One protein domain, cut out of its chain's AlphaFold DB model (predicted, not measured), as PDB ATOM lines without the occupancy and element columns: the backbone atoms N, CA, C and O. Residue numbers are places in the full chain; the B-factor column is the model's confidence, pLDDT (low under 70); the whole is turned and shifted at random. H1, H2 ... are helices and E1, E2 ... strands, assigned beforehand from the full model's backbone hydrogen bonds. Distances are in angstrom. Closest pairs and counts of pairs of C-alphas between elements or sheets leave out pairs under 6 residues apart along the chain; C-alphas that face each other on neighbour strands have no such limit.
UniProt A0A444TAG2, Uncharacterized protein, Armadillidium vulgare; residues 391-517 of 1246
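What this domain is: This is residues 391 to 517 of the 1246 residues of an uncharacterized protein of Armadillidium vulgare (UniProt A0A444TAG2). Two small lobes sit end to end, each made of a two-stranded hairpin and short helices: one holds the hairpin E3 and E4 with H4, E5, H5 and H6, the other the hairpin E1 and E2 with H1, H2 and H3. H3 joins them, leading into E3 and packing on H4, while the last residues, after H6, run off as a tail. The printed part has 127 residues, with named elements in the order H1 E1 E2 H2 H3 E3 E4 H4 E5 H5 H6; both two-stranded sheets are antiparallel. The class is mixed, helices and strands, with 57 residues, under half, in named elements. The whole is compact, with a radius of gyration of the C-alphas of 14.7 A and spans of 42 by 38 by 24 A.

Where its parts are: E3, residues 448 to 452, measures 9.2 A and begins at C-alpha 448 (20.423, 46.009, 22.939). E4 is residues 459 to 461, H4 462 to 467 and E5 477 to 479. H5, residues 489 to 495, and H6, residues 503 to 509, each measure 10.0 A; C-alpha 509 is at (16.768, 43.487, 11.031). H3, residues 439 to 446, measures 10.8 A. H1 is residues 401 to 406, beginning at (21.091, 46.276, 6.091), E1 416 to 418, E2 425 to 427 and H2 428 to 433.

How they stand to each other: In the hairpin E3 and E4, antiparallel at 130 degrees, N 449 and O 460 are 3.0 A apart, within hydrogen-bond range. The closest C-alphas of E3 and H4, Cys 449 and Leu 462, are 5.8 A apart; those of E3 and H6, Cys 449 and Leu 505, are 6.9 A apart. H5 and H6 touch at Pro 489 and Ala 506, C-alphas 6.0 A apart, at a steep tilt of 48 degrees, opposite ways. E5 pairs with no named strand, but residues 477 to 478 pair antiparallel with 471 to 472. H3 and H4 touch at Phe 445 and Leu 462, C-alphas 5.3 A apart, at a steep tilt of 39 degrees. The helical hairpin H2 and H3 has a shallow tilt of 14 degrees, with C-alphas of Val 432 and Pro 439 closest at 5.9 A. In the hairpin E1 and E2, antiparallel at 142 degrees, N 426 and O 417 are 2.8 A apart, within hydrogen-bond range. H1 touches no helix. Every O i to N i+4 pair is within hydrogen-bond range in H1 to H5; in H6, 2 of 3 are.

The domain as a whole: The two farthest C-alphas, Ser 422 and Lys 494, are 44.0 A apart. The printed part has no cut, and no link is long. Mean pLDDT of the printed part is 75.3; residues 501 to 515 are among those under 70.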
ATOM      1  N   ILE A 391      22.146  54.122   2.460       77.81
ATOM      2  CA  ILE A 391      22.372  54.629   1.094       77.81
ATOM      3  C   ILE A 391      23.809  54.344   0.651       77.81
ATOM      4  O   ILE A 391      24.765  54.691   1.343       77.81
ATOM      5  N   HIS A 392      23.968  53.744  -0.531       79.19
ATOM      6  CA  HIS A 392      25.272  53.449  -1.124       79.19
ATOM      7  C   HIS A 392      25.991  54.746  -1.557       79.19
ATOM      8  O   HIS A 392      25.452  55.468  -2.402       79.19
ATOM      9  N   PRO A 393      27.222  55.040  -1.087       76.31
ATOM     10  CA  PRO A 393      27.857  56.344  -1.321       76.31
ATOM     11  C   PRO A 393      28.082  56.701  -2.795       76.31
ATOM     12  O   PRO A 393      27.826  57.833  -3.198       76.31
ATOM     13  N   SER A 394      28.530  55.743  -3.614       71.31
ATOM     14  CA  SER A 394      28.844  55.990  -5.029       71.31
ATOM     15  C   SER A 394      27.659  55.915  -6.004       71.31
ATOM     16  O   SER A 394      27.762  56.475  -7.095       71.31
ATOM     17  N   THR A 395      26.546  55.254  -5.655       75.44
ATOM     18  CA  THR A 395      25.376  55.104  -6.552       75.44
ATOM     19  C   THR A 395      24.149  55.897  -6.097       75.44
ATOM     20  O   THR A 395      23.218  56.068  -6.882       75.44
ATOM     21  N   GLY A 396      24.106  56.350  -4.838       68.69
ATOM     22  CA  GLY A 396      22.932  56.990  -4.236       68.69
ATOM     23  C   GLY A 396      21.739  56.048  -4.013       68.69
ATOM     24  O   GLY A 396      20.667  56.503  -3.618       68.69
ATOM     25  N   SER A 397      21.892  54.745  -4.264       65.81
ATOM     26  CA  SER A 397      20.816  53.760  -4.118       65.81
ATOM     27  C   SER A 397      20.518  53.484  -2.644       65.81
ATOM     28  O   SER A 397      21.444  53.250  -1.866       65.81
ATOM     29  N   ARG A 398      19.234  53.449  -2.265       70.44
ATOM     30  CA  ARG A 398      18.806  52.893  -0.972       70.44
ATOM     31  C   ARG A 398      19.017  51.375  -0.962       70.44
ATOM     32  O   ARG A 398      18.793  50.720  -1.977       70.44
ATOM     33  N   MET A 399      19.444  50.836   0.176       69.06
ATOM     34  CA  MET A 399      19.758  49.419   0.390       69.06
ATOM     35  C   MET A 399      19.212  48.951   1.742       69.06
ATOM     36  O   MET A 399      19.110  49.742   2.683       69.06
ATOM     37  N   THR A 400      18.914  47.657   1.867       72.69
ATOM     38  CA  THR A 400      18.674  47.032   3.177       72.69
ATOM     39  C   THR A 400      19.992  46.802   3.925       72.69
ATOM     40  O   THR A 400      21.069  46.809   3.326       72.69
ATOM     41  N   VAL A 401      19.917  46.549   5.237       75.12
ATOM     42  CA  VAL A 401      21.091  46.276   6.091       75.12
ATOM     43  C   VAL A 401      21.966  45.164   5.501       75.12
ATOM     44  O   VAL A 401      23.156  45.377   5.283       75.12
ATOM     45  N   GLY A 402      21.381  44.009   5.167       70.69
ATOM     46  CA  GLY A 402      22.137  42.879   4.621       70.69
ATOM     47  C   GLY A 402      22.681  43.108   3.211       70.69
ATOM     48  O   GLY A 402      23.788  42.672   2.908       70.69
ATOM     49  N   GLN A 403      21.973  43.868   2.367       72.50
ATOM     50  CA  GLN A 403      22.506  44.292   1.067       72.50
ATOM     51  C   GLN A 403      23.726  45.213   1.234       72.50
ATOM     52  O   GLN A 403      24.704  45.066   0.506       72.50
ATOM     53  N   ALA A 404      23.692  46.141   2.195       78.56
ATOM     54  CA  ALA A 404      24.816  47.030   2.483       78.56
ATOM     55  C   ALA A 404      26.021  46.277   3.079       78.56
ATOM     56  O   ALA A 404      27.162  46.629   2.781       78.56
ATOM     57  N   VAL A 405      25.787  45.219   3.866       79.00
ATOM     58  CA  VAL A 405      26.845  44.317   4.355       79.00
ATOM     59  C   VAL A 405      27.458  43.521   3.200       79.00
ATOM     60  O   VAL A 405      28.670  43.570   3.010       79.00
ATOM     61  N   ALA A 406      26.638  42.870   2.369       73.88
ATOM     62  CA  ALA A 406      27.102  42.086   1.220       73.88
ATOM     63  C   ALA A 406      27.835  42.930   0.155       73.88
ATOM     64  O   ALA A 406      28.719  42.430  -0.538       73.88
ATOM     65  N   ALA A 407      27.509  44.222   0.037       71.12
ATOM     66  CA  ALA A 407      28.222  45.175  -0.817       71.12
ATOM     67  C   ALA A 407      29.517  45.740  -0.192       71.12
ATOM     68  O   ALA A 407      30.189  46.557  -0.820       71.12
ATOM     69  N   GLY A 408      29.864  45.356   1.043       74.62
ATOM     70  CA  GLY A 408      31.022  45.887   1.769       74.62
ATOM     71  C   GLY A 408      30.881  47.351   2.209       74.62
ATOM     72  O   GLY A 408      31.875  47.971   2.574       74.62
ATOM     73  N   VAL A 409      29.666  47.909   2.170       83.00
ATOM     74  CA  VAL A 409      29.357  49.302   2.539       83.00
ATOM     75  C   VAL A 409      29.148  49.449   4.049       83.00
ATOM     76  O   VAL A 409      29.481  50.478   4.634       83.00
ATOM     77  N   LEU A 410      28.603  48.420   4.704       82.88
ATOM     78  CA  LEU A 410      28.272  48.424   6.128       82.88
ATOM     79  C   LEU A 410      28.963  47.260   6.848       82.88
ATOM     80  O   LEU A 410      28.695  46.101   6.552       82.88
ATOM     81  N   ASN A 411      29.807  47.545   7.838       81.75
ATOM     82  CA  ASN A 411      30.467  46.524   8.646       81.75
ATOM     83  C   ASN A 411      29.933  46.538  10.086       81.75
ATOM     84  O   ASN A 411      30.426  47.261  10.952       81.75
ATOM     85  N   LEU A 412      28.928  45.698  10.350       76.50
ATOM     86  CA  LEU A 412      28.307  45.565  11.674       76.50
ATOM     87  C   LEU A 412      29.238  44.962  12.742       76.50
ATOM     88  O   LEU A 412      29.016  45.184  13.928       76.50
ATOM     89  N   ALA A 413      30.288  44.228  12.354       74.75
ATOM     90  CA  ALA A 413      31.252  43.658  13.297       74.75
ATOM     91  C   ALA A 413      32.301  44.685  13.769       74.75
ATOM     92  O   ALA A 413      32.786  44.588  14.896       74.75
ATOM     93  N   LEU A 414      32.638  45.665  12.921       75.69
ATOM     94  CA  LEU A 414      33.604  46.737  13.206       75.69
ATOM     95  C   LEU A 414      32.949  48.104  13.480       75.69
ATOM     96  O   LEU A 414      33.666  49.080  13.680       75.69
ATOM     97  N   GLU A 415      31.613  48.173  13.479       78.00
ATOM     98  CA  GLU A 415      30.806  49.389  13.692       78.00
ATOM     99  C   GLU A 415      31.203  50.557  12.765       78.00
ATOM    100  O   GLU A 415      31.193  51.736  13.132       78.00
ATOM    101  N   SER A 416      31.569  50.204  11.529       83.31
ATOM    102  CA  SER A 416      32.094  51.124  10.525       83.31
ATOM    103  C   SER A 416      31.316  51.059   9.215       83.31
ATOM    104  O   SER A 416      30.760  50.033   8.821       83.31
ATOM    105  N   PHE A 417      31.269  52.199   8.540       85.44
ATOM    106  CA  PHE A 417      30.661  52.381   7.230       85.44
ATOM    107  C   PHE A 417      31.771  52.722   6.232       85.44
ATOM    108  O   PHE A 417      32.684  53.478   6.560       85.44
ATOM    109  N   GLN A 418      31.735  52.149   5.035       84.81
ATOM    110  CA  GLN A 418      32.827  52.198   4.064       84.81
ATOM    111  C   GLN A 418      32.282  52.606   2.697       84.81
ATOM    112  O   GLN A 418      31.279  52.074   2.235       84.81
ATOM    113  N   ASP A 419      32.939  53.555   2.032       81.56
ATOM    114  CA  ASP A 419      32.661  53.847   0.624       81.56
ATOM    115  C   ASP A 419      33.529  52.943  -0.272       81.56
ATOM    116  O   ASP A 419      34.753  53.107  -0.265       81.56
ATOM    117  N   PRO A 420      32.947  52.033  -1.080       75.56
ATOM    118  CA  PRO A 420      33.718  51.162  -1.965       75.56
ATOM    119  C   PRO A 420      34.496  51.903  -3.063       75.56
ATOM    120  O   PRO A 420      35.426  51.332  -3.628       75.56
ATOM    121  N   ALA A 421      34.142  53.156  -3.389       72.38
ATOM    122  CA  ALA A 421      34.801  53.923  -4.448       72.38
ATOM    123  C   ALA A 421      36.074  54.649  -3.971       72.38
ATOM    124  O   ALA A 421      37.090  54.617  -4.664       72.38
ATOM    125  N   SER A 422      36.044  55.287  -2.797       73.88
ATOM    126  CA  SER A 422      37.231  55.911  -2.179       73.88
ATOM    127  C   SER A 422      38.020  54.973  -1.259       73.88
ATOM    128  O   SER A 422      39.137  55.306  -0.864       73.88
ATOM    129  N   ASN A 423      37.445  53.821  -0.900       75.94
ATOM    130  CA  ASN A 423      37.918  52.920   0.153       75.94
ATOM    131  C   ASN A 423      38.053  53.600   1.537       75.94
ATOM    132  O   ASN A 423      38.772  53.117   2.412       75.94
ATOM    133  N   SER A 424      37.371  54.734   1.741       78.44
ATOM    134  CA  SER A 424      37.353  55.456   3.013       78.44
ATOM    135  C   SER A 424      36.354  54.815   3.966       78.44
ATOM    136  O   SER A 424      35.167  54.715   3.654       78.44
ATOM    137  N   THR A 425      36.815  54.459   5.161       84.38
ATOM    138  CA  THR A 425      35.942  54.145   6.296       84.38
ATOM    139  C   THR A 425      35.538  55.422   7.039       84.38
ATOM    140  O   THR A 425      36.246  56.430   7.009       84.38
ATOM    141  N   MET A 426      34.376  55.387   7.685       84.94
ATOM    142  CA  MET A 426      33.844  56.416   8.580       84.94
ATOM    143  C   MET A 426      32.995  55.757   9.676       84.94
ATOM    144  O   MET A 426      32.557  54.612   9.538       84.94
ATOM    145  N   SER A 427      32.766  56.464  10.779       86.25
ATOM    146  CA  SER A 427      31.897  55.980  11.861       86.25
ATOM    147  C   SER A 427      30.412  55.988  11.461       86.25
ATOM    148  O   SER A 427      30.002  56.771  10.603       86.25
ATOM    149  N   PHE A 428      29.564  55.185  12.118       84.69
ATOM    150  CA  PHE A 428      28.105  55.268  11.916       84.69
ATOM    151  C   PHE A 428      27.548  56.676  12.204       84.69
ATOM    152  O   PHE A 428      26.661  57.138  11.493       84.69
ATOM    153  N   GLN A 429      28.110  57.400  13.177       82.75
ATOM    154  CA  GLN A 429      27.708  58.779  13.491       82.75
ATOM    155  C   GLN A 429      28.055  59.766  12.359       82.75
ATOM    156  O   GLN A 429      27.277  60.677  12.076       82.75
ATOM    157  N   GLU A 430      29.176  59.567  11.659       82.12
ATOM    158  CA  GLU A 430      29.489  60.315  10.434       82.12
ATOM    159  C   GLU A 430      28.637  59.890   9.238       82.12
ATOM    160  O   GLU A 430      28.267  60.735   8.427       82.12
ATOM    161  N   ALA A 431      28.308  58.604   9.110       83.69
ATOM    162  CA  ALA A 431      27.414  58.133   8.058       83.69
ATOM    163  C   ALA A 431      26.012  58.756   8.207       83.69
ATOM    164  O   ALA A 431      25.430  59.185   7.213       83.69
ATOM    165  N   VAL A 432      25.515  58.900   9.445       85.19
ATOM    166  CA  VAL A 432      24.282  59.646   9.751       85.19
ATOM    167  C   VAL A 432      24.437  61.137   9.439       85.19
ATOM    168  O   VAL A 432      23.599  61.695   8.735       85.19
ATOM    169  N   SER A 433      25.516  61.798   9.881       77.94
ATOM    170  CA  SER A 433      25.690  63.245   9.640       77.94
ATOM    171  C   SER A 433      25.922  63.618   8.168       77.94
ATOM    172  O   SER A 433      25.694  64.766   7.785       77.94
ATOM    173  N   ARG A 434      26.323  62.653   7.330       79.12
ATOM    174  CA  ARG A 434      26.414  62.771   5.864       79.12
ATOM    175  C   ARG A 434      25.156  62.283   5.125       79.12
ATOM    176  O   ARG A 434      25.125  62.350   3.901       79.12
ATOM    177  N   GLY A 435      24.136  61.793   5.835       77.50
ATOM    178  CA  GLY A 435      22.876  61.308   5.257       77.50
ATOM    179  C   GLY A 435      22.938  59.924   4.596       77.50
ATOM    180  O   GLY A 435      21.970  59.521   3.957       77.50
ATOM    181  N   PHE A 436      24.035  59.173   4.745       80.88
ATOM    182  CA  PHE A 436      24.162  57.808   4.214       80.88
ATOM    183  C   PHE A 436      23.487  56.742   5.088       80.88
ATOM    184  O   PHE A 436      23.190  55.646   4.611       80.88
ATOM    185  N   LEU A 437      23.250  57.053   6.363       84.12
ATOM    186  CA  LEU A 437      22.633  56.162   7.340       84.12
ATOM    187  C   LEU A 437      21.494  56.894   8.058       84.12
ATOM    188  O   LEU A 437      21.582  58.093   8.321       84.12
ATOM    189  N   SER A 438      20.425  56.175   8.374       82.00
ATOM    190  CA  SER A 438      19.312  56.688   9.180       82.00
ATOM    191  C   SER A 438      19.677  56.726  10.672       82.00
ATOM    192  O   SER A 438      20.344  55.808  11.163       82.00
ATOM    193  N   PRO A 439      19.251  57.759  11.429       76.56
ATOM    194  CA  PRO A 439      19.567  57.867  12.852       76.56
ATOM    195  C   PRO A 439      18.903  56.759  13.682       76.56
ATOM    196  O   PRO A 439      19.548  56.200  14.563       76.56
ATOM    197  N   GLU A 440      17.659  56.381  13.366       72.44
ATOM    198  CA  GLU A 440      16.936  55.322  14.088       72.44
ATOM    199  C   GLU A 440      17.603  53.948  13.923       72.44
ATOM    200  O   GLU A 440      17.751  53.199  14.888       72.44
ATOM    201  N   LEU A 441      18.074  53.634  12.714       74.31
ATOM    202  CA  LEU A 441      18.796  52.399  12.413       74.31
ATOM    203  C   LEU A 441      20.188  52.374  13.071       74.31
ATOM    204  O   LEU A 441      20.616  51.339  13.577       74.31
ATOM    205  N   ALA A 442      20.880  53.518  13.125       75.44
ATOM    206  CA  ALA A 442      22.129  53.646  13.873       75.44
ATOM    207  C   ALA A 442      21.909  53.423  15.383       75.44
ATOM    208  O   ALA A 442      22.693  52.718  16.022       75.44
ATOM    209  N   GLU A 443      20.808  53.937  15.945       73.12
ATOM    210  CA  GLU A 443      20.400  53.624  17.317       73.12
ATOM    211  C   GLU A 443      20.059  52.135  17.503       73.12
ATOM    212  O   GLU A 443      20.413  51.579  18.542       73.12
ATOM    213  N   LEU A 444      19.451  51.446  16.528       71.75
ATOM    214  CA  LEU A 444      19.235  49.989  16.605       71.75
ATOM    215  C   LEU A 444      20.537  49.176  16.642       71.75
ATOM    216  O   LEU A 444      20.554  48.097  17.236       71.75
ATOM    217  N   PHE A 445      21.620  49.661  16.030       74.19
ATOM    218  CA  PHE A 445      22.912  48.970  16.056       74.19
ATOM    219  C   PHE A 445      23.632  49.121  17.404       74.19
ATOM    220  O   PHE A 445      24.247  48.162  17.871       74.19
ATOM    221  N   SER A 446      23.530  50.295  18.043       74.12
ATOM    222  CA  SER A 446      24.159  50.574  19.346       74.12
ATOM    223  C   SER A 446      23.322  50.157  20.564       74.12
ATOM    224  O   SER A 446      23.877  50.002  21.651       74.12
ATOM    225  N   ASN A 447      22.005  49.981  20.426       78.88
ATOM    226  CA  ASN A 447      21.130  49.539  21.518       78.88
ATOM    227  C   ASN A 447      21.027  48.000  21.611       78.88
ATOM    228  O   ASN A 447      21.220  47.295  20.616       78.88
ATOM    229  N   PRO A 448      20.673  47.441  22.788       76.38
ATOM    230  CA  PRO A 448      20.423  46.009  22.939       76.38
ATOM    231  C   PRO A 448      19.210  45.575  22.105       76.38
ATOM    232  O   PRO A 448      18.057  45.891  22.427       76.38
ATOM    233  N   CYS A 449      19.473  44.825  21.035       69.62
ATOM    234  CA  CYS A 449      18.498  44.433  20.013       69.62
ATOM    235  C   CYS A 449      17.503  43.351  20.483       69.62
ATOM    236  O   CYS A 449      16.522  43.066  19.800       69.62
ATOM    237  N   GLY A 450      17.720  42.780  21.673       72.88
ATOM    238  CA  GLY A 450      16.854  41.770  22.286       72.88
ATOM    239  C   GLY A 450      17.256  40.323  22.005       72.88
ATOM    240  O   GLY A 450      16.569  39.423  22.486       72.88
ATOM    241  N   VAL A 451      18.356  40.099  21.277       82.25
ATOM    242  CA  VAL A 451      19.067  38.810  21.265       82.25
ATOM    243  C   VAL A 451      19.643  38.556  22.655       82.25
ATOM    244  O   VAL A 451      20.172  39.479  23.274       82.25
ATOM    245  N   ILE A 452      19.544  37.319  23.136       82.75
ATOM    246  CA  ILE A 452      20.068  36.894  24.434       82.75
ATOM    247  C   ILE A 452      21.302  36.017  24.222       82.75
ATOM    248  O   ILE A 452      21.263  35.050  23.465       82.75
ATOM    249  N   ASP A 453      22.386  36.338  24.922       82.19
ATOM    250  CA  ASP A 453      23.562  35.479  25.052       82.19
ATOM    251  C   ASP A 453      23.184  34.161  25.769       82.19
ATOM    252  O   ASP A 453      22.718  34.223  26.915       82.19
ATOM    253  N   PRO A 454      23.378  32.977  25.152       78.94
ATOM    254  CA  PRO A 454      23.043  31.695  25.771       78.94
ATOM    255  C   PRO A 454      23.878  31.377  27.024       78.94
ATOM    256  O   PRO A 454      23.382  30.672  27.903       78.94
ATOM    257  N   ASP A 455      25.106  31.898  27.131       75.38
ATOM    258  CA  ASP A 455      26.032  31.600  28.229       75.38
ATOM    259  C   ASP A 455      25.888  32.591  29.394       75.38
ATOM    260  O   ASP A 455      25.927  32.189  30.561       75.38
ATOM    261  N   THR A 456      25.714  33.892  29.114       80.56
ATOM    262  CA  THR A 456      25.584  34.916  30.176       80.56
ATOM    263  C   THR A 456      24.151  35.348  30.488       80.56
ATOM    264  O   THR A 456      23.934  36.017  31.503       80.56
ATOM    265  N   GLY A 457      23.169  34.977  29.658       76.69
ATOM    266  CA  GLY A 457      21.759  35.349  29.829       76.69
ATOM    267  C   GLY A 457      21.481  36.849  29.672       76.69
ATOM    268  O   GLY A 457      20.475  37.345  30.181       76.69
ATOM    269  N   ARG A 458      22.391  37.593  29.029       84.12
ATOM    270  CA  ARG A 458      22.312  39.050  28.845       84.12
ATOM    271  C   ARG A 458      21.732  39.411  27.489       84.12
ATOM    272  O   ARG A 458      21.963  38.708  26.512       84.12
ATOM    273  N   GLU A 459      21.047  40.547  27.424       83.00
ATOM    274  CA  GLU A 459      20.717  41.172  26.143       83.00
ATOM    275  C   GLU A 459      21.983  41.697  25.457       83.00
ATOM    276  O   GLU A 459      22.778  42.401  26.084       83.00
ATOM    277  N   LEU A 460      22.132  41.385  24.173       83.38
ATOM    278  CA  LEU A 460      23.243  41.804  23.323       83.38
ATOM    279  C   LEU A 460      22.837  42.959  22.395       83.38
ATOM    280  O   LEU A 460      21.691  43.052  21.937       83.38
ATOM    281  N   THR A 461      23.799  43.817  22.059       83.25
ATOM    282  CA  THR A 461      23.710  44.705  20.885       83.25
ATOM    283  C   THR A 461      23.829  43.905  19.585       83.25
ATOM    284  O   THR A 461      24.259  42.746  19.586       83.25
ATOM    285  N   LEU A 462      23.462  44.505  18.447       79.88
ATOM    286  CA  LEU A 462      23.556  43.798  17.165       79.88
ATOM    287  C   LEU A 462      25.011  43.484  16.785       79.88
ATOM    288  O   LEU A 462      25.287  42.406  16.258       79.88
ATOM    289  N   SER A 463      25.953  44.385  17.086       79.06
ATOM    290  CA  SER A 463      27.369  44.151  16.791       79.06
ATOM    291  C   SER A 463      27.948  43.016  17.643       79.06
ATOM    292  O   SER A 463      28.736  42.221  17.139       79.06
ATOM    293  N   GLU A 464      27.534  42.877  18.906       81.31
ATOM    294  CA  GLU A 464      27.893  41.739  19.764       81.31
ATOM    295  C   GLU A 464      27.273  40.424  19.273       81.31
ATOM    296  O   GLU A 464      27.974  39.416  19.206       81.31
ATOM    297  N   ALA A 465      26.003  40.429  18.849       82.25
ATOM    298  CA  ALA A 465      25.350  39.250  18.278       82.25
ATOM    299  C   ALA A 465      26.036  38.759  16.984       82.25
ATOM    300  O   ALA A 465      26.176  37.550  16.788       82.25
ATOM    301  N   VAL A 466      26.530  39.678  16.139       83.06
ATOM    302  CA  VAL A 466      27.382  39.353  14.976       83.06
ATOM    303  C   VAL A 466      28.740  38.796  15.421       83.06
ATOM    304  O   VAL A 466      29.162  37.752  14.929       83.06
ATOM    305  N   LYS A 467      29.424  39.446  16.379       81.44
ATOM    306  CA  LYS A 467      30.743  39.008  16.896       81.44
ATOM    307  C   LYS A 467      30.694  37.613  17.543       81.44
ATOM    308  O   LYS A 467      31.685  36.891  17.482       81.44
ATOM    309  N   LEU A 468      29.557  37.234  18.131       80.12
ATOM    310  CA  LEU A 468      29.303  35.913  18.724       80.12
ATOM    311  C   LEU A 468      28.715  34.887  17.736       80.12
ATOM    312  O   LEU A 468      28.510  33.736  18.113       80.12
ATOM    313  N   GLY A 469      28.438  35.268  16.483       79.00
ATOM    314  CA  GLY A 469      27.873  34.364  15.474       79.00
ATOM    315  C   GLY A 469      26.427  33.927  15.746       79.00
ATOM    316  O   GLY A 469      26.002  32.900  15.229       79.00
ATOM    317  N   LEU A 470      25.672  34.690  16.546       82.50
ATOM    318  CA  LEU A 470      24.258  34.437  16.872       82.50
ATOM    319  C   LEU A 470      23.293  35.080  15.858       82.50
ATOM    320  O   LEU A 470      22.097  34.786  15.848       82.50
ATOM    321  N   TYR A 471      23.807  35.961  14.999       82.19
ATOM    322  CA  TYR A 471      23.069  36.615  13.924       82.19
ATOM    323  C   TYR A 471      23.959  36.755  12.683       82.19
ATOM    324  O   TYR A 471      25.061  37.299  12.756       82.19
ATOM    325  N   ASP A 472      23.462  36.264  11.550       78.06
ATOM    326  CA  ASP A 472      24.066  36.390  10.227       78.06
ATOM    327  C   ASP A 472      23.643  37.735   9.597       78.06
ATOM    328  O   ASP A 472      22.456  37.914   9.293       78.06
ATOM    329  N   PRO A 473      24.576  38.684   9.387       69.81
ATOM    330  CA  PRO A 473      24.253  40.002   8.856       69.81
ATOM    331  C   PRO A 473      24.059  40.024   7.333       69.81
ATOM    332  O   PRO A 473      23.356  40.904   6.846       69.81
ATOM    333  N   GLU A 474      24.627  39.076   6.579       67.38
ATOM    334  CA  GLU A 474      24.438  38.970   5.123       67.38
ATOM    335  C   GLU A 474      23.083  38.341   4.779       67.38
ATOM    336  O   GLU A 474      22.497  38.638   3.737       67.38
ATOM    337  N   ARG A 475      22.566  37.481   5.667       62.66
ATOM    338  CA  ARG A 475      21.310  36.731   5.489       62.66
ATOM    339  C   ARG A 475      20.180  37.211   6.405       62.66
ATOM    340  O   ARG A 475      19.092  36.637   6.367       62.66
ATOM    341  N   GLY A 476      20.427  38.225   7.240       68.31
ATOM    342  CA  GLY A 476      19.474  38.792   8.203       68.31
ATOM    343  C   GLY A 476      18.781  37.737   9.065       68.31
ATOM    344  O   GLY A 476      17.563  37.769   9.234       68.31
ATOM    345  N   SER A 477      19.524  36.728   9.511       74.69
ATOM    346  CA  SER A 477      18.958  35.498  10.071       74.69
ATOM    347  C   SER A 477      19.627  35.146  11.389       74.69
ATOM    348  O   SER A 477      20.847  35.214  11.510       74.69
ATOM    349  N   PHE A 478      18.842  34.733  12.379       80.81
ATOM    350  CA  PHE A 478      19.376  34.315  13.672       80.81
ATOM    351  C   PHE A 478      19.927  32.894  13.571       80.81
ATOM    352  O   PHE A 478      19.352  32.051  12.883       80.81
ATOM    353  N   ILE A 479      21.044  32.630  14.241       81.06
ATOM    354  CA  ILE A 479      21.692  31.319  14.277       81.06
ATOM    355  C   ILE A 479      21.406  30.701  15.642       81.06
ATOM    356  O   ILE A 479      21.730  31.286  16.673       81.06
ATOM    357  N   ASP A 480      20.806  29.512  15.661       81.12
ATOM    358  CA  ASP A 480      20.635  28.746  16.896       81.12
ATOM    359  C   ASP A 480      21.997  28.183  17.353       81.12
ATOM    360  O   ASP A 480      22.546  27.314  16.661       81.12
ATOM    361  N   PRO A 481      22.539  28.612  18.512       77.69
ATOM    362  CA  PRO A 481      23.853  28.176  18.985       77.69
ATOM    363  C   PRO A 481      23.920  26.673  19.300       77.69
ATOM    364  O   PRO A 481      25.014  26.117  19.362       77.69
ATOM    365  N   SER A 482      22.779  25.995  19.477       75.38
ATOM    366  CA  SER A 482      22.727  24.559  19.776       75.38
ATOM    367  C   SER A 482      22.721  23.655  18.537       75.38
ATOM    368  O   SER A 482      23.098  22.487  18.638       75.38
ATOM    369  N   SER A 483      22.323  24.169  17.365       77.69
ATOM    370  CA  SER A 483      22.230  23.377  16.125       77.69
ATOM    371  C   SER A 483      22.940  23.970  14.904       77.69
ATOM    372  O   SER A 483      23.019  23.297  13.874       77.69
ATOM    373  N   GLY A 484      23.448  25.205  14.989       71.81
ATOM    374  CA  GLY A 484      24.130  25.903  13.892       71.81
ATOM    375  C   GLY A 484      23.227  26.239  12.699       71.81
ATOM    376  O   GLY A 484      23.723  26.536  11.612       71.81
ATOM    377  N   LYS A 485      21.902  26.150  12.864       76.81
ATOM    378  CA  LYS A 485      20.915  26.396  11.802       76.81
ATOM    379  C   LYS A 485      20.422  27.836  11.831       76.81
ATOM    380  O   LYS A 485      20.350  28.451  12.892       76.81
ATOM    381  N   LEU A 486      20.020  28.333  10.661       75.25
ATOM    382  CA  LEU A 486      19.283  29.590  10.540       75.25
ATOM    383  C   LEU A 486      17.847  29.407  11.045       75.25
ATOM    384  O   LEU A 486      17.182  28.425  10.705       75.25
ATOM    385  N   VAL A 487      17.378  30.361  11.842       74.62
ATOM    386  CA  VAL A 487      16.099  30.336  12.554       74.62
ATOM    387  C   VAL A 487      15.394  31.688  12.396       74.62
ATOM    388  O   VAL A 487      16.026  32.744  12.377       74.62
ATOM    389  N   THR A 488      14.063  31.663  12.266       74.50
ATOM    390  CA  THR A 488      13.251  32.888  12.152       74.50
ATOM    391  C   THR A 488      13.238  33.668  13.477       74.50
ATOM    392  O   THR A 488      13.374  33.049  14.536       74.50
ATOM    393  N   PRO A 489      12.991  34.994  13.484       74.00
ATOM    394  CA  PRO A 489      12.891  35.764  14.731       74.00
ATOM    395  C   PRO A 489      11.832  35.198  15.695       74.00
ATOM    396  O   PRO A 489      12.026  35.140  16.910       74.00
ATOM    397  N   HIS A 490      10.720  34.713  15.138       73.00
ATOM    398  CA  HIS A 490       9.615  34.120  15.885       73.00
ATOM    399  C   HIS A 490       9.961  32.742  16.479       73.00
ATOM    400  O   HIS A 490       9.515  32.417  17.579       73.00
ATOM    401  N   ASP A 491      10.771  31.927  15.798       73.94
ATOM    402  CA  ASP A 491      11.228  30.636  16.324       73.94
ATOM    403  C   ASP A 491      12.390  30.797  17.316       73.94
ATOM    404  O   ASP A 491      12.408  30.133  18.353       73.94
ATOM    405  N   ALA A 492      13.282  31.765  17.094       75.31
ATOM    406  CA  ALA A 492      14.299  32.174  18.059       75.31
ATOM    407  C   ALA A 492      13.660  32.639  19.388       75.31
ATOM    408  O   ALA A 492      14.132  32.285  20.469       75.31
ATOM    409  N   ALA A 493      12.508  33.319  19.329       80.44
ATOM    410  CA  ALA A 493      11.705  33.691  20.499       80.44
ATOM    411  C   ALA A 493      10.956  32.520  21.184       80.44
ATOM    412  O   ALA A 493      10.499  32.660  22.325       80.44
ATOM    413  N   LYS A 494      10.832  31.352  20.530       78.88
ATOM    414  CA  LYS A 494      10.383  30.095  21.171       78.88
ATOM    415  C   LYS A 494      11.534  29.396  21.891       78.88
ATOM    416  O   LYS A 494      11.325  28.885  22.986       78.88
ATOM    417  N   ILE A 495      12.718  29.388  21.272       76.25
ATOM    418  CA  ILE A 495      13.956  28.805  21.815       76.25
ATOM    419  C   ILE A 495      14.473  29.625  23.013       76.25
ATOM    420  O   ILE A 495      15.067  29.068  23.929       76.25
ATOM    421  N   GLY A 496      14.189  30.932  23.041       72.31
ATOM    422  CA  GLY A 496      14.651  31.862  24.079       72.31
ATOM    423  C   GLY A 496      15.880  32.679  23.674       72.31
ATOM    424  O   GLY A 496      16.379  33.448  24.483       72.31
ATOM    425  N   LEU A 497      16.329  32.558  22.421       79.75
ATOM    426  CA  LEU A 497      17.421  33.342  21.836       79.75
ATOM    427  C   LEU A 497      17.034  34.820  21.621       79.75
ATOM    428  O   LEU A 497      17.912  35.668  21.503       79.75
ATOM    429  N   ILE A 498      15.734  35.144  21.580       82.31
ATOM    430  CA  ILE A 498      15.218  36.520  21.473       82.31
ATOM    431  C   ILE A 498      14.135  36.767  22.529       82.31
ATOM    432  O   ILE A 498      13.241  35.938  22.731       82.31
ATOM    433  N   LEU A 499      14.170  37.937  23.173       78.00
ATOM    434  CA  LEU A 499      13.107  38.404  24.064       78.00
ATOM    435  C   LEU A 499      11.785  38.599  23.308       78.00
ATOM    436  O   LEU A 499      11.700  39.376  22.358       78.00
ATOM    437  N   LYS A 500      10.716  37.965  23.803       70.81
ATOM    438  CA  LYS A 500       9.368  37.986  23.196       70.81
ATOM    439  C   LYS A 500       8.790  39.393  22.994       70.81
ATOM    440  O   LYS A 500       8.002  39.595  22.080       70.81
ATOM    441  N   GLU A 501       9.210  40.356  23.809       68.19
ATOM    442  CA  GLU A 501       8.787  41.763  23.734       68.19
ATOM    443  C   GLU A 501       9.550  42.573  22.664       68.19
ATOM    444  O   GLU A 501       9.088  43.637  22.262       68.19
ATOM    445  N   LYS A 502      10.693  42.072  22.168       68.56
ATOM    446  CA  LYS A 502      11.553  42.733  21.165       68.56
ATOM    447  C   LYS A 502      11.541  42.068  19.781       68.56
ATOM    448  O   LYS A 502      12.227  42.541  18.879       68.56
ATOM    449  N   VAL A 503      10.730  41.028  19.561       66.94
ATOM    450  CA  VAL A 503      10.656  40.305  18.269       66.94
ATOM    451  C   VAL A 503      10.325  41.239  17.097       66.94
ATOM    452  O   VAL A 503      10.885  41.087  16.017       66.94
ATOM    453  N   SER A 504       9.507  42.274  17.311       59.91
ATOM    454  CA  SER A 504       9.206  43.291  16.290       59.91
ATOM    455  C   SER A 504      10.426  44.117  15.849       59.91
ATOM    456  O   SER A 504      10.440  44.612  14.725       59.91
ATOM    457  N   LEU A 505      11.456  44.256  16.692       64.06
ATOM    458  CA  LEU A 505      12.733  44.881  16.316       64.06
ATOM    459  C   LEU A 505      13.627  43.890  15.563       64.06
ATOM    460  O   LEU A 505      14.239  44.255  14.565       64.06
ATOM    461  N   ALA A 506      13.639  42.620  15.977       60.88
ATOM    462  CA  ALA A 506      14.332  41.559  15.249       60.88
ATOM    463  C   ALA A 506      13.780  41.378  13.818       60.88
ATOM    464  O   ALA A 506      14.559  41.196  12.886       60.88
ATOM    465  N   ASN A 507      12.464  41.527  13.616       60.66
ATOM    466  CA  ASN A 507      11.844  41.525  12.285       60.66
ATOM    467  C   ASN A 507      12.339  42.671  11.375       60.66
ATOM    468  O   ASN A 507      12.468  42.443  10.177       60.66
ATOM    469  N   ARG A 508      12.651  43.870  11.908       60.12
ATOM    470  CA  ARG A 508      13.234  44.993  11.123       60.12
ATOM    471  C   ARG A 508      14.651  44.689  10.627       60.12
ATOM    472  O   ARG A 508      15.072  45.225   9.608       60.12
ATOM    473  N   LEU A 509      15.390  43.857  11.359       58.16
ATOM    474  CA  LEU A 509      16.768  43.487  11.031       58.16
ATOM    475  C   LEU A 509      16.835  42.316  10.037       58.16
ATOM    476  O   LEU A 509      17.786  42.227   9.260       58.16
ATOM    477  N   SER A 510      15.820  41.448  10.006       57.34
ATOM    478  CA  SER A 510      15.744  40.366   9.023       57.34
ATOM    479  C   SER A 510      15.522  40.852   7.588       57.34
ATOM    480  O   SER A 510      14.794  41.809   7.331       57.34
ATOM    481  N   ILE A 511      16.125  40.153   6.616       53.22
ATOM    482  CA  ILE A 511      15.979  40.466   5.186       53.22
ATOM    483  C   ILE A 511      14.611  39.967   4.704       53.22
ATOM    484  O   ILE A 511      14.480  38.874   4.155       53.22
ATOM    485  N   SER A 512      13.604  40.817   4.915       48.56
ATOM    486  CA  SER A 512      12.164  40.595   4.713       48.56
ATOM    487  C   SER A 512      11.529  39.514   5.608       48.56
ATOM    488  O   SER A 512      12.126  38.460   5.854       48.56
ATOM    489  N   PRO A 513      10.260  39.688   6.026       49.09
ATOM    490  CA  PRO A 513       9.392  38.538   6.230       49.09
ATOM    491  C   PRO A 513       9.200  37.880   4.856       49.09
ATOM    492  O   PRO A 513       8.527  38.450   4.005       49.09
ATOM    493  N   LYS A 514       9.858  36.725   4.639       51.69
ATOM    494  CA  LYS A 514       9.930  35.940   3.384       51.69
ATOM    495  C   LYS A 514       8.832  36.314   2.371       51.69
ATOM    496  O   LYS A 514       7.747  35.728   2.414       51.69
ATOM    497  N   SER A 515       9.138  37.250   1.468       62.50
ATOM    498  CA  SER A 515       8.161  37.820   0.531       62.50
ATOM    499  C   SER A 515       7.486  36.709  -0.271       62.50
ATOM    500  O   SER A 515       8.153  35.949  -0.981       62.50
ATOM    501  N   LEU A 516       6.168  36.578  -0.120       71.12
ATOM    502  CA  LEU A 516       5.399  35.510  -0.754       71.12
ATOM    503  C   LEU A 516       5.342  35.753  -2.263       71.12
ATOM    504  O   LEU A 516       5.190  36.893  -2.697       71.12
ATOM    505  N   SER A 517       5.452  34.697  -3.070       79.00
ATOM    506  CA  SER A 517       5.151  34.801  -4.503       79.00
ATOM    507  C   SER A 517       3.698  35.255  -4.691       79.00
ATOM    508  O   SER A 517       2.857  34.987  -3.828       79.00
TER     509      SER A 517